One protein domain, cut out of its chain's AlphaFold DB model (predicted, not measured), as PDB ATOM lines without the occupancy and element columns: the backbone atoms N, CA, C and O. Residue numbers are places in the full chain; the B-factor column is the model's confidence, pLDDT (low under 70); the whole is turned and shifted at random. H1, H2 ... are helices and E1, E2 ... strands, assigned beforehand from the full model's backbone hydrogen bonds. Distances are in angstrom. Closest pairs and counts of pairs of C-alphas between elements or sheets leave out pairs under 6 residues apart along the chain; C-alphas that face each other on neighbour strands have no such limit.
ATOM      1  N   LYS A 460      -2.549 -45.085  -3.689       89.81
ATOM      2  CA  LYS A 460      -1.346 -44.752  -2.906       89.81
ATOM      3  C   LYS A 460      -0.076 -44.656  -3.760       89.81
ATOM      4  O   LYS A 460       0.829 -43.914  -3.395       89.81
ATOM      5  N   TYR A 461      -0.005 -45.404  -4.868       91.62
ATOM      6  CA  TYR A 461       1.173 -45.443  -5.729       91.62
ATOM      7  C   TYR A 461       1.303 -44.209  -6.636       91.62
ATOM      8  O   TYR A 461       2.415 -43.876  -7.023       91.62
ATOM      9  N   ILE A 462       0.204 -43.503  -6.936       91.12
ATOM     10  CA  ILE A 462       0.198 -42.323  -7.823       91.12
ATOM     11  C   ILE A 462       0.131 -40.983  -7.080       91.12
ATOM     12  O   ILE A 462       0.220 -39.939  -7.716       91.12
ATOM     13  N   ILE A 463       0.024 -40.972  -5.745       90.88
ATOM     14  CA  ILE A 463      -0.172 -39.732  -4.965       90.88
ATOM     15  C   ILE A 463       0.931 -38.690  -5.200       90.88
ATOM     16  O   ILE A 463       0.614 -37.509  -5.291       90.88
ATOM     17  N   LEU A 464       2.204 -39.091  -5.333       90.19
ATOM     18  CA  LEU A 464       3.281 -38.130  -5.620       90.19
ATOM     19  C   LEU A 464       3.175 -37.512  -7.015       90.19
ATOM     20  O   LEU A 464       3.337 -36.302  -7.154       90.19
ATOM     21  N   LYS A 465       2.835 -38.318  -8.023       88.62
ATOM     22  CA  LYS A 465       2.602 -37.842  -9.390       88.62
ATOM     23  C   LYS A 465       1.343 -36.966  -9.458       88.62
ATOM     24  O   LYS A 465       1.337 -35.971 -10.163       88.62
ATOM     25  N   LEU A 466       0.309 -37.248  -8.656       88.62
ATOM     26  CA  LEU A 466      -0.883 -36.396  -8.555       88.62
ATOM     27  C   LEU A 466      -0.595 -35.018  -7.934       88.62
ATOM     28  O   LEU A 466      -1.203 -34.045  -8.368       88.62
ATOM     29  N   ILE A 467       0.320 -34.900  -6.959       89.31
ATOM     30  CA  ILE A 467       0.653 -33.598  -6.339       89.31
ATOM     31  C   ILE A 467       1.607 -32.714  -7.153       89.31
ATOM     32  O   ILE A 467       1.860 -31.589  -6.718       89.31
ATOM     33  N   SER A 468       2.114 -33.158  -8.310       86.44
ATOM     34  CA  SER A 468       2.826 -32.264  -9.240       86.44
ATOM     35  C   SER A 468       1.865 -31.342 -10.005       86.44
ATOM     36  O   SER A 468       2.235 -30.219 -10.346       86.44
ATOM     37  N   TYR A 469       0.620 -31.778 -10.223       84.25
ATOM     38  CA  TYR A 469      -0.415 -30.986 -10.884       84.25
ATOM     39  C   TYR A 469      -1.098 -30.004  -9.916       84.25
ATOM     40  O   TYR A 469      -1.211 -30.237  -8.712       84.25
ATOM     41  N   SER A 470      -1.606 -28.893 -10.454       80.19
ATOM     42  CA  SER A 470      -2.433 -27.924  -9.714       80.19
ATOM     43  C   SER A 470      -3.921 -28.312  -9.699       80.19
ATOM     44  O   SER A 470      -4.620 -28.107  -8.700       80.19
ATOM     45  N   LYS A 471      -4.387 -28.912 -10.799       79.31
ATOM     46  CA  LYS A 471      -5.725 -29.470 -11.008       79.31
ATOM     47  C   LYS A 471      -5.630 -30.821 -11.709       79.31
ATOM     48  O   LYS A 471      -4.677 -31.063 -12.444       79.31
ATOM     49  N   VAL A 472      -6.648 -31.652 -11.518       77.94
ATOM     50  CA  VAL A 472      -6.889 -32.873 -12.292       77.94
ATOM     51  C   VAL A 472      -8.345 -32.849 -12.750       77.94
ATOM     52  O   VAL A 472      -9.253 -32.755 -11.919       77.94
ATOM     53  N   ASP A 473      -8.537 -32.837 -14.072       76.81
ATOM     54  CA  ASP A 473      -9.752 -32.329 -14.722       76.81
ATOM     55  C   ASP A 473     -10.185 -30.998 -14.043       76.81
ATOM     56  O   ASP A 473      -9.358 -30.095 -13.877       76.81
ATOM     57  N   ASP A 474     -11.430 -30.865 -13.578       77.88
ATOM     58  CA  ASP A 474     -11.900 -29.656 -12.874       77.88
ATOM     59  C   ASP A 474     -11.506 -29.567 -11.384       77.88
ATOM     60  O   ASP A 474     -11.688 -28.517 -10.756       77.88
ATOM     61  N   THR A 475     -10.961 -30.633 -10.786       80.81
ATOM     62  CA  THR A 475     -10.762 -30.719  -9.326       80.81
ATOM     63  C   THR A 475      -9.373 -30.234  -8.902       80.81
ATOM     64  O   THR A 475      -8.355 -30.693  -9.419       80.81
ATOM     65  N   TYR A 476      -9.297 -29.343  -7.908       82.56
ATOM     66  CA  TYR A 476      -8.020 -28.922  -7.316       82.56
ATOM     67  C   TYR A 476      -7.347 -30.063  -6.545       82.56
ATOM     68  O   TYR A 476      -7.989 -30.781  -5.782       82.56
ATOM     69  N   VAL A 477      -6.025 -30.202  -6.652       82.62
ATOM     70  CA  VAL A 477      -5.324 -31.316  -5.983       82.62
ATOM     71  C   VAL A 477      -5.330 -31.195  -4.450       82.62
ATOM     72  O   VAL A 477      -5.390 -32.208  -3.752       82.62
ATOM     73  N   SER A 478      -5.397 -29.976  -3.908       79.19
ATOM     74  CA  SER A 478      -5.612 -29.716  -2.473       79.19
ATOM     75  C   SER A 478      -6.972 -30.208  -1.948       79.19
ATOM     76  O   SER A 478      -7.142 -30.389  -0.742       79.19
ATOM     77  N   GLU A 479      -7.934 -30.470  -2.835       81.38
ATOM     78  CA  GLU A 479      -9.214 -31.106  -2.517       81.38
ATOM     79  C   GLU A 479      -9.180 -32.641  -2.607       81.38
ATOM     80  O   GLU A 479     -10.114 -33.296  -2.134       81.38
ATOM     81  N   LEU A 480      -8.118 -33.216  -3.181       83.88
ATOM     82  CA  LEU A 480      -7.904 -34.659  -3.339       83.88
ATOM     83  C   LEU A 480      -6.927 -35.215  -2.294       83.88
ATOM     84  O   LEU A 480      -7.170 -36.286  -1.736       83.88
ATOM     85  N   VAL A 481      -5.833 -34.490  -2.025       88.38
ATOM     86  CA  VAL A 481      -4.696 -34.929  -1.199       88.38
ATOM     87  C   VAL A 481      -4.369 -33.880  -0.134       88.38
ATOM     88  O   VAL A 481      -4.204 -32.703  -0.433       88.38
ATOM     89  N   ASN A 482      -4.239 -34.305   1.126       88.88
ATOM     90  CA  ASN A 482      -3.938 -33.430   2.263       88.88
ATOM     91  C   ASN A 482      -2.886 -34.041   3.204       88.88
ATOM     92  O   ASN A 482      -3.013 -35.187   3.644       88.88
ATOM     93  N   ILE A 483      -1.874 -33.255   3.588       90.94
ATOM     94  CA  ILE A 483      -0.911 -33.633   4.636       90.94
ATOM     95  C   ILE A 483      -1.617 -33.574   5.998       90.94
ATOM     96  O   ILE A 483      -2.268 -32.582   6.326       90.94
ATOM     97  N   SER A 484      -1.492 -34.626   6.816       88.12
ATOM     98  CA  SER A 484      -2.229 -34.713   8.087       88.12
ATOM     99  C   SER A 484      -1.390 -34.952   9.343       88.12
ATOM    100  O   SER A 484      -1.881 -34.619  10.425       88.12
ATOM    101  N   LYS A 485      -0.200 -35.556   9.252       88.56
ATOM    102  CA  LYS A 485       0.710 -35.801  10.389       88.56
ATOM    103  C   LYS A 485       2.165 -35.900   9.904       88.56
ATOM    104  O   LYS A 485       2.377 -36.556   8.888       88.56
ATOM    105  N   PRO A 486       3.150 -35.353  10.633       92.88
ATOM    106  CA  PRO A 486       4.554 -35.719  10.483       92.88
ATOM    107  C   PRO A 486       4.911 -36.928  11.372       92.88
ATOM    108  O   PRO A 486       4.239 -37.189  12.374       92.88
ATOM    109  N   LYS A 487       5.983 -37.648  11.025       93.44
ATOM    110  CA  LYS A 487       6.639 -38.679  11.851       93.44
ATOM    111  C   LYS A 487       8.095 -38.830  11.408       93.44
ATOM    112  O   LYS A 487       8.324 -39.108  10.240       93.44
ATOM    113  N   THR A 488       9.058 -38.741  12.319       92.44
ATOM    114  CA  THR A 488      10.451 -39.114  12.024       92.44
ATOM    115  C   THR A 488      10.626 -40.639  12.108       92.44
ATOM    116  O   THR A 488      10.093 -41.280  13.017       92.44
ATOM    117  N   ASP A 489      11.343 -41.227  11.152       86.69
ATOM    118  CA  ASP A 489      11.514 -42.672  10.950       86.69
ATOM    119  C   ASP A 489      12.937 -42.937  10.427       86.69
ATOM    120  O   ASP A 489      13.340 -42.343   9.432       86.69
ATOM    121  N   ASP A 490      13.739 -43.749  11.121       80.56
ATOM    122  CA  ASP A 490      15.155 -44.033  10.793       80.56
ATOM    123  C   ASP A 490      16.034 -42.801  10.464       80.56
ATOM    124  O   ASP A 490      16.999 -42.886   9.695       80.56
ATOM    125  N   GLY A 491      15.723 -41.650  11.070       83.19
ATOM    126  CA  GLY A 491      16.422 -40.375  10.864       83.19
ATOM    127  C   GLY A 491      15.884 -39.505   9.719       83.19
ATOM    128  O   GLY A 491      16.503 -38.495   9.404       83.19
ATOM    129  N   ILE A 492      14.754 -39.871   9.108       89.69
ATOM    130  CA  ILE A 492      14.087 -39.112   8.041       89.69
ATOM    131  C   ILE A 492      12.704 -38.668   8.503       89.69
ATOM    132  O   ILE A 492      11.933 -39.462   9.039       89.69
ATOM    133  N   ASP A 493      12.351 -37.411   8.246       93.00
ATOM    134  CA  ASP A 493      10.988 -36.929   8.450       93.00
ATOM    135  C   ASP A 493      10.061 -37.421   7.337       93.00
ATOM    136  O   ASP A 493      10.247 -37.102   6.163       93.00
ATOM    137  N   LEU A 494       9.035 -38.180   7.715       93.25
ATOM    138  CA  LEU A 494       7.936 -38.619   6.861       93.25
ATOM    139  C   LEU A 494       6.699 -37.738   7.078       93.25
ATOM    140  O   LEU A 494       6.378 -37.338   8.201       93.25
ATOM    141  N   LEU A 495       5.944 -37.512   6.008       93.50
ATOM    142  CA  LEU A 495       4.621 -36.899   6.013       93.50
ATOM    143  C   LEU A 495       3.559 -37.951   5.675       93.50
ATOM    144  O   LEU A 495       3.709 -38.725   4.732       93.50
ATOM    145  N   MET A 496       2.467 -37.961   6.438       93.25
ATOM    146  CA  MET A 496       1.276 -38.757   6.151       93.25
ATOM    147  C   MET A 496       0.373 -37.982   5.192       93.25
ATOM    148  O   MET A 496      -0.361 -37.081   5.620       93.25
ATOM    149  N   LEU A 497       0.419 -38.347   3.911       92.62
ATOM    150  CA  LEU A 497      -0.531 -37.883   2.904       92.62
ATOM    151  C   LEU A 497      -1.818 -38.696   3.046       92.62
ATOM    152  O   LEU A 497      -1.782 -39.925   3.008       92.62
ATOM    153  N   ARG A 498      -2.951 -38.016   3.223       91.06
ATOM    154  CA  ARG A 498      -4.298 -38.600   3.169       91.06
ATOM    155  C   ARG A 498      -4.964 -38.227   1.859       91.06
ATOM    156  O   ARG A 498      -4.813 -37.093   1.412       91.06
ATOM    157  N   PHE A 499      -5.734 -39.150   1.302       89.12
ATOM    158  CA  PHE A 499      -6.471 -38.943   0.063       89.12
ATOM    159  C   PHE A 499      -7.879 -39.541   0.138       89.12
ATOM    160  O   PHE A 499      -8.124 -40.518   0.850       89.12
ATOM    161  N   ASP A 500      -8.814 -38.917  -0.574       83.94
ATOM    162  CA  ASP A 500     -10.216 -39.336  -0.640       83.94
ATOM    163  C   ASP A 500     -10.444 -40.187  -1.899       83.94
ATOM    164  O   ASP A 500     -10.478 -39.677  -3.021       83.94
ATOM    165  N   PHE A 501     -10.600 -41.501  -1.711       80.81
ATOM    166  CA  PHE A 501     -10.826 -42.445  -2.809       80.81
ATOM    167  C   PHE A 501     -12.143 -42.179  -3.558       80.81
ATOM    168  O   PHE A 501     -12.223 -42.481  -4.742       80.81
ATOM    169  N   HIS A 502     -13.163 -41.592  -2.915       80.44
ATOM    170  CA  HIS A 502     -14.447 -41.308  -3.561       80.44
ATOM    171  C   HIS A 502     -14.338 -40.079  -4.474       80.44
ATOM    172  O   HIS A 502     -15.013 -40.001  -5.502       80.44
ATOM    173  N   ARG A 503     -13.462 -39.125  -4.134       82.69
ATOM    174  CA  ARG A 503     -13.118 -38.011  -5.029       82.69
ATOM    175  C   ARG A 503     -12.235 -38.487  -6.183       82.69
ATOM    176  O   ARG A 503     -12.550 -38.189  -7.330       82.69
ATOM    177  N   LEU A 504     -11.197 -39.279  -5.897       83.81
ATOM    178  CA  LEU A 504     -10.318 -39.849  -6.928       83.81
ATOM    179  C   LEU A 504     -11.061 -40.776  -7.900       83.81
ATOM    180  O   LEU A 504     -10.796 -40.720  -9.095       83.81
ATOM    181  N   GLY A 505     -12.043 -41.550  -7.430       79.56
ATOM    182  CA  GLY A 505     -12.861 -42.430  -8.272       79.56
ATOM    183  C   GLY A 505     -13.729 -41.719  -9.315       79.56
ATOM    184  O   GLY A 505     -14.213 -42.366 -10.234       79.56
ATOM    185  N   LYS A 506     -13.900 -40.390  -9.228       83.38
ATOM    186  CA  LYS A 506     -14.520 -39.598 -10.309       83.38
ATOM    187  C   LYS A 506     -13.578 -39.344 -11.490       83.38
ATOM    188  O   LYS A 506     -14.055 -39.084 -12.586       83.38
ATOM    189  N   VAL A 507     -12.270 -39.383 -11.243       81.56
ATOM    190  CA  VAL A 507     -11.199 -39.176 -12.233       81.56
ATOM    191  C   VAL A 507     -10.698 -40.523 -12.762       81.56
ATOM    192  O   VAL A 507     -10.504 -40.696 -13.962       81.56
ATOM    193  N   PHE A 508     -10.519 -41.487 -11.857       85.75
ATOM    194  CA  PHE A 508     -10.014 -42.833 -12.126       85.75
ATOM    195  C   PHE A 508     -11.054 -43.876 -11.666       85.75
ATOM    196  O   PHE A 508     -10.876 -44.492 -10.609       85.75
ATOM    197  N   PRO A 509     -12.159 -44.070 -12.412       83.19
ATOM    198  CA  PRO A 509     -13.227 -44.998 -12.019       83.19
ATOM    199  C   PRO A 509     -12.733 -46.448 -11.917       83.19
ATOM    200  O   PRO A 509     -13.202 -47.214 -11.082       83.19
ATOM    201  N   ASP A 510     -11.716 -46.809 -12.703       81.75
ATOM    202  CA  ASP A 510     -11.141 -48.153 -12.740       81.75
ATOM    203  C   ASP A 510     -10.377 -48.583 -11.474       81.75
ATOM    204  O   ASP A 510     -10.033 -49.762 -11.354       81.75
ATOM    205  N   MET A 511     -10.112 -47.678 -10.526       83.56
ATOM    206  CA  MET A 511      -9.314 -47.950  -9.324       83.56
ATOM    207  C   MET A 511      -9.816 -49.147  -8.498       83.56
ATOM    208  O   MET A 511     -11.015 -49.320  -8.266       83.56
ATOM    209  N   ILE A 512      -8.880 -49.916  -7.924       78.88
ATOM    210  CA  ILE A 512      -9.193 -51.091  -7.082       78.88
ATOM    211  C   ILE A 512     -10.097 -50.713  -5.898       78.88
ATOM    212  O   ILE A 512     -11.032 -51.444  -5.572       78.88
ATOM    213  N   GLU A 513      -9.828 -49.578  -5.249       81.50
ATOM    214  CA  GLU A 513     -10.639 -49.057  -4.144       81.50
ATOM    215  C   GLU A 513     -12.089 -48.756  -4.541       81.50
ATOM    216  O   GLU A 513     -12.963 -48.899  -3.694       81.50
ATOM    217  N   VAL A 514     -12.342 -48.354  -5.792       79.19
ATOM    218  CA  VAL A 514     -13.681 -48.002  -6.292       79.19
ATOM    219  C   VAL A 514     -14.470 -49.276  -6.571       79.19
ATOM    220  O   VAL A 514     -15.483 -49.515  -5.920       79.19
ATOM    221  N   ARG A 515     -13.921 -50.171  -7.405       75.19
ATOM    222  CA  ARG A 515     -14.540 -51.468  -7.740       75.19
ATOM    223  C   ARG A 515     -14.929 -52.276  -6.496       75.19
ATOM    224  O   ARG A 515     -15.974 -52.914  -6.460       75.19
ATOM    225  N   ARG A 516     -14.107 -52.237  -5.436       73.94
ATOM    226  CA  ARG A 516     -14.368 -52.932  -4.156       73.94
ATOM    227  C   ARG A 516     -15.561 -52.399  -3.356       73.94
ATOM    228  O   ARG A 516     -15.992 -53.079  -2.433       73.94
ATOM    229  N   LEU A 517     -16.056 -51.203  -3.664       73.12
ATOM    230  CA  LEU A 517     -17.242 -50.604  -3.042       73.12
ATOM    231  C   LEU A 517     -18.517 -50.866  -3.855       73.12
ATOM    232  O   LEU A 517     -19.614 -50.724  -3.323       73.12
ATOM    233  N   GLU A 518     -18.359 -51.240  -5.124       67.62
ATOM    234  CA  GLU A 518     -19.436 -51.533  -6.076       67.62
ATOM    235  C   GLU A 518     -19.803 -53.029  -6.107       67.62
ATOM    236  O   GLU A 518     -20.861 -53.399  -6.613       67.62
ATOM    237  N   LEU A 519     -18.958 -53.896  -5.532       64.12
ATOM    238  CA  LEU A 519     -19.245 -55.322  -5.363       64.12
ATOM    239  C   LEU A 519     -20.427 -55.554  -4.393       64.12
ATOM    240  O   LEU A 519     -20.391 -55.054  -3.264       64.12
ATOM    241  N   PRO A 520     -21.442 -56.357  -4.777       50.66
ATOM    242  CA  PRO A 520     -22.504 -56.790  -3.872       50.66
ATOM    243  C   PRO A 520     -21.965 -57.553  -2.655       50.66
ATOM    244  O   PRO A 520     -21.001 -58.308  -2.751       50.66
ATOM    245  N   SER A 541     -12.580 -44.645   6.381       48.88
ATOM    246  CA  SER A 541     -11.195 -45.039   6.130       48.88
ATOM    247  C   SER A 541     -10.546 -44.071   5.138       48.88
ATOM    248  O   SER A 541     -10.609 -44.257   3.926       48.88
ATOM    249  N   SER A 542      -9.952 -42.989   5.646       57.88
ATOM    250  CA  SER A 542      -9.127 -42.098   4.829       57.88
ATOM    251  C   SER A 542      -7.863 -42.853   4.418       57.88
ATOM    252  O   SER A 542      -6.956 -43.002   5.247       57.88
ATOM    253  N   SER A 543      -7.801 -43.325   3.175       83.25
ATOM    254  CA  SER A 543      -6.601 -43.943   2.615       83.25
ATOM    255  C   SER A 543      -5.403 -43.002   2.769       83.25
ATOM    256  O   SER A 543      -5.529 -41.777   2.652       83.25
ATOM    257  N   TYR A 544      -4.246 -43.559   3.126       89.88
ATOM    258  CA  TYR A 544      -3.061 -42.769   3.438       89.88
ATOM    259  C   TYR A 544      -1.767 -43.480   3.055       89.88
ATOM    260  O   TYR A 544      -1.707 -44.706   2.971       89.88
ATOM    261  N   ILE A 545      -0.718 -42.686   2.860       92.12
ATOM    262  CA  ILE A 545       0.650 -43.143   2.626       92.12
ATOM    263  C   ILE A 545       1.627 -42.269   3.420       92.12
ATOM    264  O   ILE A 545       1.395 -41.074   3.612       92.12
ATOM    265  N   TRP A 546       2.701 -42.880   3.921       92.19
ATOM    266  CA  TRP A 546       3.816 -42.185   4.563       92.19
ATOM    267  C   TRP A 546       4.947 -42.010   3.555       92.19
ATOM    268  O   TRP A 546       5.403 -43.000   2.987       92.19
ATOM    269  N   ILE A 547       5.393 -40.773   3.342       93.75
ATOM    270  CA  ILE A 547       6.411 -40.433   2.338       93.75
ATOM    271  C   ILE A 547       7.425 -39.451   2.941       93.75
ATOM    272  O   ILE A 547       7.000 -38.532   3.641       93.75
ATOM    273  N   PRO A 548       8.742 -39.588   2.684       94.75
ATOM    274  CA  PRO A 548       9.736 -38.597   3.089       94.75
ATOM    275  C   PRO A 548       9.368 -37.161   2.688       94.75
ATOM    276  O   PRO A 548       9.068 -36.888   1.524       94.75
ATOM    277  N   ARG A 549       9.447 -36.230   3.651       93.88
ATOM    278  CA  ARG A 549       9.148 -34.796   3.488       93.88
ATOM    279  C   ARG A 549       9.843 -34.216   2.261       93.88
ATOM    280  O   ARG A 549       9.209 -33.503   1.496       93.88
ATOM    281  N   ILE A 550      11.117 -34.551   2.064       93.00
ATOM    282  CA  ILE A 550      11.942 -33.998   0.987       93.00
ATOM    283  C   ILE A 550      11.431 -34.355  -0.420       93.00
ATOM    284  O   ILE A 550      11.569 -33.545  -1.328       93.00
ATOM    285  N   LEU A 551      10.770 -35.506  -0.600       92.56
ATOM    286  CA  LEU A 551      10.158 -35.878  -1.883       92.56
ATOM    287  C   LEU A 551       8.910 -35.026  -2.155       92.56
ATOM    288  O   LEU A 551       8.731 -34.506  -3.253       92.56
ATOM    289  N   VAL A 552       8.086 -34.805  -1.124       92.81
ATOM    290  CA  VAL A 552       6.933 -33.889  -1.191       92.81
ATOM    291  C   VAL A 552       7.401 -32.445  -1.430       92.81
ATOM    292  O   VAL A 552       6.766 -31.716  -2.185       92.81
ATOM    293  N   GLU A 553       8.526 -32.035  -0.838       90.81
ATOM    294  CA  GLU A 553       9.091 -30.684  -0.954       90.81
ATOM    295  C   GLU A 553       9.782 -30.424  -2.302       90.81
ATOM    296  O   GLU A 553       9.769 -29.293  -2.791       90.81
ATOM    297  N   ALA A 554      10.337 -31.461  -2.935       88.00
ATOM    298  CA  ALA A 554      10.858 -31.388  -4.298       88.00
ATOM    299  C   ALA A 554       9.739 -31.183  -5.336       88.00
ATOM    300  O   ALA A 554       9.942 -30.455  -6.304       88.00
ATOM    301  N   ILE A 555       8.561 -31.782  -5.114       88.06
ATOM    302  CA  ILE A 555       7.416 -31.715  -6.036       88.06
ATOM    303  C   ILE A 555       6.523 -30.493  -5.764       88.06
ATOM    304  O   ILE A 555       6.259 -29.708  -6.671       88.06
ATOM    305  N   ASN A 556       6.037 -30.313  -4.528       88.50
ATOM    306  CA  ASN A 556       4.999 -29.329  -4.204       88.50
ATOM    307  C   ASN A 556       5.239 -28.610  -2.861       88.50
ATOM    308  O   ASN A 556       4.725 -28.975  -1.798       88.50
ATOM    309  N   LYS A 557       5.976 -27.498  -2.937       89.00
ATOM    310  CA  LYS A 557       6.276 -26.614  -1.794       89.00
ATOM    311  C   LYS A 557       5.052 -25.861  -1.257       89.00
ATOM    312  O   LYS A 557       5.051 -25.457  -0.092       89.00
ATOM    313  N   GLN A 558       4.006 -25.676  -2.068       86.75
ATOM    314  CA  GLN A 558       2.779 -24.989  -1.645       86.75
ATOM    315  C   GLN A 558       1.997 -25.845  -0.642       86.75
ATOM    316  O   GLN A 558       1.643 -25.358   0.430       86.75
ATOM    317  N   LEU A 559       1.838 -27.143  -0.926       87.25
ATOM    318  CA  LEU A 559       1.139 -28.093  -0.055       87.25
ATOM    319  C   LEU A 559       1.771 -28.168   1.350       87.25
ATOM    320  O   LEU A 559       1.054 -28.179   2.352       87.25
ATOM    321  N   ILE A 560       3.107 -28.152   1.436       87.75
ATOM    322  CA  ILE A 560       3.834 -28.089   2.717       87.75
ATOM    323  C   ILE A 560       3.629 -26.736   3.406       87.75
ATOM    324  O   ILE A 560       3.327 -26.703   4.598       87.75
ATOM    325  N   SER A 561       3.726 -25.627   2.664       87.38
ATOM    326  CA  SER A 561       3.514 -24.278   3.208       87.38
ATOM    327  C   SER A 561       2.127 -24.127   3.842       87.38
ATOM    328  O   SER A 561       1.996 -23.571   4.933       87.38
ATOM    329  N   ASP A 562       1.083 -24.659   3.202       86.12
ATOM    330  CA  ASP A 562      -0.283 -24.620   3.729       86.12
ATOM    331  C   ASP A 562      -0.506 -25.590   4.894       86.12
ATOM    332  O   ASP A 562      -1.194 -25.237   5.856       86.12
ATOM    333  N   PHE A 563       0.153 -26.752   4.902       88.06
ATOM    334  CA  PHE A 563       0.188 -27.617   6.082       88.06
ATOM    335  C   PHE A 563       0.837 -26.924   7.293       88.06
ATOM    336  O   PHE A 563       0.270 -26.936   8.389       88.06
ATOM    337  N   GLU A 564       1.978 -26.256   7.111       88.50
ATOM    338  CA  GLU A 564       2.664 -25.530   8.186       88.50
ATOM    339  C   GLU A 564       1.849 -24.317   8.671       88.50
ATOM    340  O   GLU A 564       1.722 -24.109   9.882       88.50
ATOM    341  N   ARG A 565       1.182 -23.585   7.765       86.75
ATOM    342  CA  ARG A 565       0.194 -22.541   8.110       86.75
ATOM    343  C   ARG A 565      -0.974 -23.100   8.932       86.75
ATOM    344  O   ARG A 565      -1.425 -22.445   9.876       86.75
ATOM    345  N   LEU A 566      -1.476 -24.293   8.608       85.31
ATOM    346  CA  LEU A 566      -2.553 -24.951   9.358       85.31
ATOM    347  C   LEU A 566      -2.087 -25.434  10.738       85.31
ATOM    348  O   LEU A 566      -2.809 -25.244  11.718       85.31
ATOM    349  N   GLU A 567      -0.886 -25.998  10.860       85.06
ATOM    350  CA  GLU A 567      -0.296 -26.360  12.157       85.06
ATOM    351  C   GLU A 567      -0.005 -25.128  13.028       85.06
ATOM    352  O   GLU A 567      -0.282 -25.148  14.230       85.06
ATOM    353  N   ALA A 568       0.462 -24.022  12.443       84.75
ATOM    354  CA  ALA A 568       0.616 -22.750  13.147       84.75
ATOM    355  C   ALA A 568      -0.735 -22.233  13.680       84.75
ATOM    356  O   ALA A 568      -0.845 -21.913  14.864       84.75
ATOM    357  N   LYS A 569      -1.798 -22.251  12.858       85.56
ATOM    358  CA  LYS A 569      -3.169 -21.892  13.279       85.56
ATOM    359  C   LYS A 569      -3.698 -22.794  14.404       85.56
ATOM    360  O   LYS A 569      -4.329 -22.291  15.334       85.56
ATOM    361  N   LYS A 570      -3.414 -24.104  14.380       82.06
ATOM    362  CA  LYS A 570      -3.773 -25.041  15.470       82.06
ATOM    363  C   LYS A 570      -3.016 -24.754  16.770       82.06
ATOM    364  O   LYS A 570      -3.603 -24.885  17.838       82.06
ATOM    365  N   LYS A 571      -1.739 -24.358  16.691       79.38
ATOM    366  CA  LYS A 571      -0.909 -23.985  17.854       79.38
ATOM    367  C   LYS A 571      -1.296 -22.623  18.447       79.38
ATOM    368  O   LYS A 571      -1.267 -22.478  19.663       79.38
ATOM    369  N   ALA A 572      -1.673 -21.660  17.603       75.75
ATOM    370  CA  ALA A 572      -2.129 -20.328  18.010       75.75
ATOM    371  C   ALA A 572      -3.576 -20.314  18.540       75.75
ATOM    372  O   ALA A 572      -3.940 -19.450  19.335       75.75
TER     373      ALA A 572
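Overview. This is residues 460 to 520 and 541 to 572 of the 894 residues of the protein "XPGI domain-containing protein" of Scheffersomyces stipitis (strain ATCC 58785 / CBS 6054 / NBRC 10063 / NRRL Y-11545) (UniProt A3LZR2). What shape do these atoms make? A strongly twisted sheet of three antiparallel strands, in the order E1, E2, E3, has H5 crossing over E1 and H4 on the same face beside the strands. Beyond the end of E2, the short helix H2 and then H3 lead away from the sheet, while H1 only grazes it. What is the make-up? The printed part has 93 residues, with five named helices and three named strands in the order H1 E1 E2 H2 H3 E3 H4 H5, a mixed class. It is compact, with a radius of gyration of the C-alphas of 14.3 A and spans of 44 by 31 by 26 A.

Arrangement. How do the strands pair? E1, residues 481 to 489, and E2, residues 492 to 499, form an antiparallel hairpin at 154 degrees, with N 487 and O 494 2.9 A apart. E3, residues 543 to 548, is antiparallel to the inner strand E2 at 155 degrees, with N 497 and O 545 2.9 A apart; both pairs are within hydrogen-bond range. Where are the first three helices? H1, residues 463 to 466, only grazes the sheet, as does H2, residues 501 to 504, which is only just on it with 5 pairs of C-alphas within 10 A. H2 and H3, residues 512 to 518, only just touch, with 3 pairs of C-alphas within 8 A, the closest being Phe 501 and Glu 513 at 6.7 A; H3 is not on the sheet. Where are the last two? H4, residues 549 to 555, is on the sheet at a height of 5.5 A, over none of its strands; its closest C-alphas to E2 are Arg 549 and Leu 494, 5.2 A apart. H5, residues 557 to 572, on the same face, lies over E1 at a height of 9.9 A and runs across the strands, at 79 degrees to E1 on the local plane, which only just has enough C-alphas, 6. How do the helix backbones stand? Every O i to N i+4 pair is within hydrogen-bond range in H4 and H5, and 2 of 3 in H3; H1 and H2 are too short for such a pair.

Along the chain. Where does H1 begin? C-alpha 463 is at (-0.172, -39.732, -4.965). How long are the longer elements? E1 measures 21.7 A and bends by 63 degrees at residue 484; E2 measures 22.1 A, E3 17.2 A and H5 22.4 A. Where does H5 end? C-alpha 572 is at (-2.129, -20.328, 18.010).

Size, cuts and confidence. How large is it, and is it cut? The C-alphas of Pro 520 and Ala 572, the two farthest apart, are 47.2 A apart. Residues 521 to 540 are not printed, and C-alphas 520 and 541 are 19.1 A apart across the cut. Which link is long, and where is confidence low? The link from H1 to E1, residues 467 to 480, is long. The model's pLDDT is under 70 at residues 518 to 520 and 541 to 542.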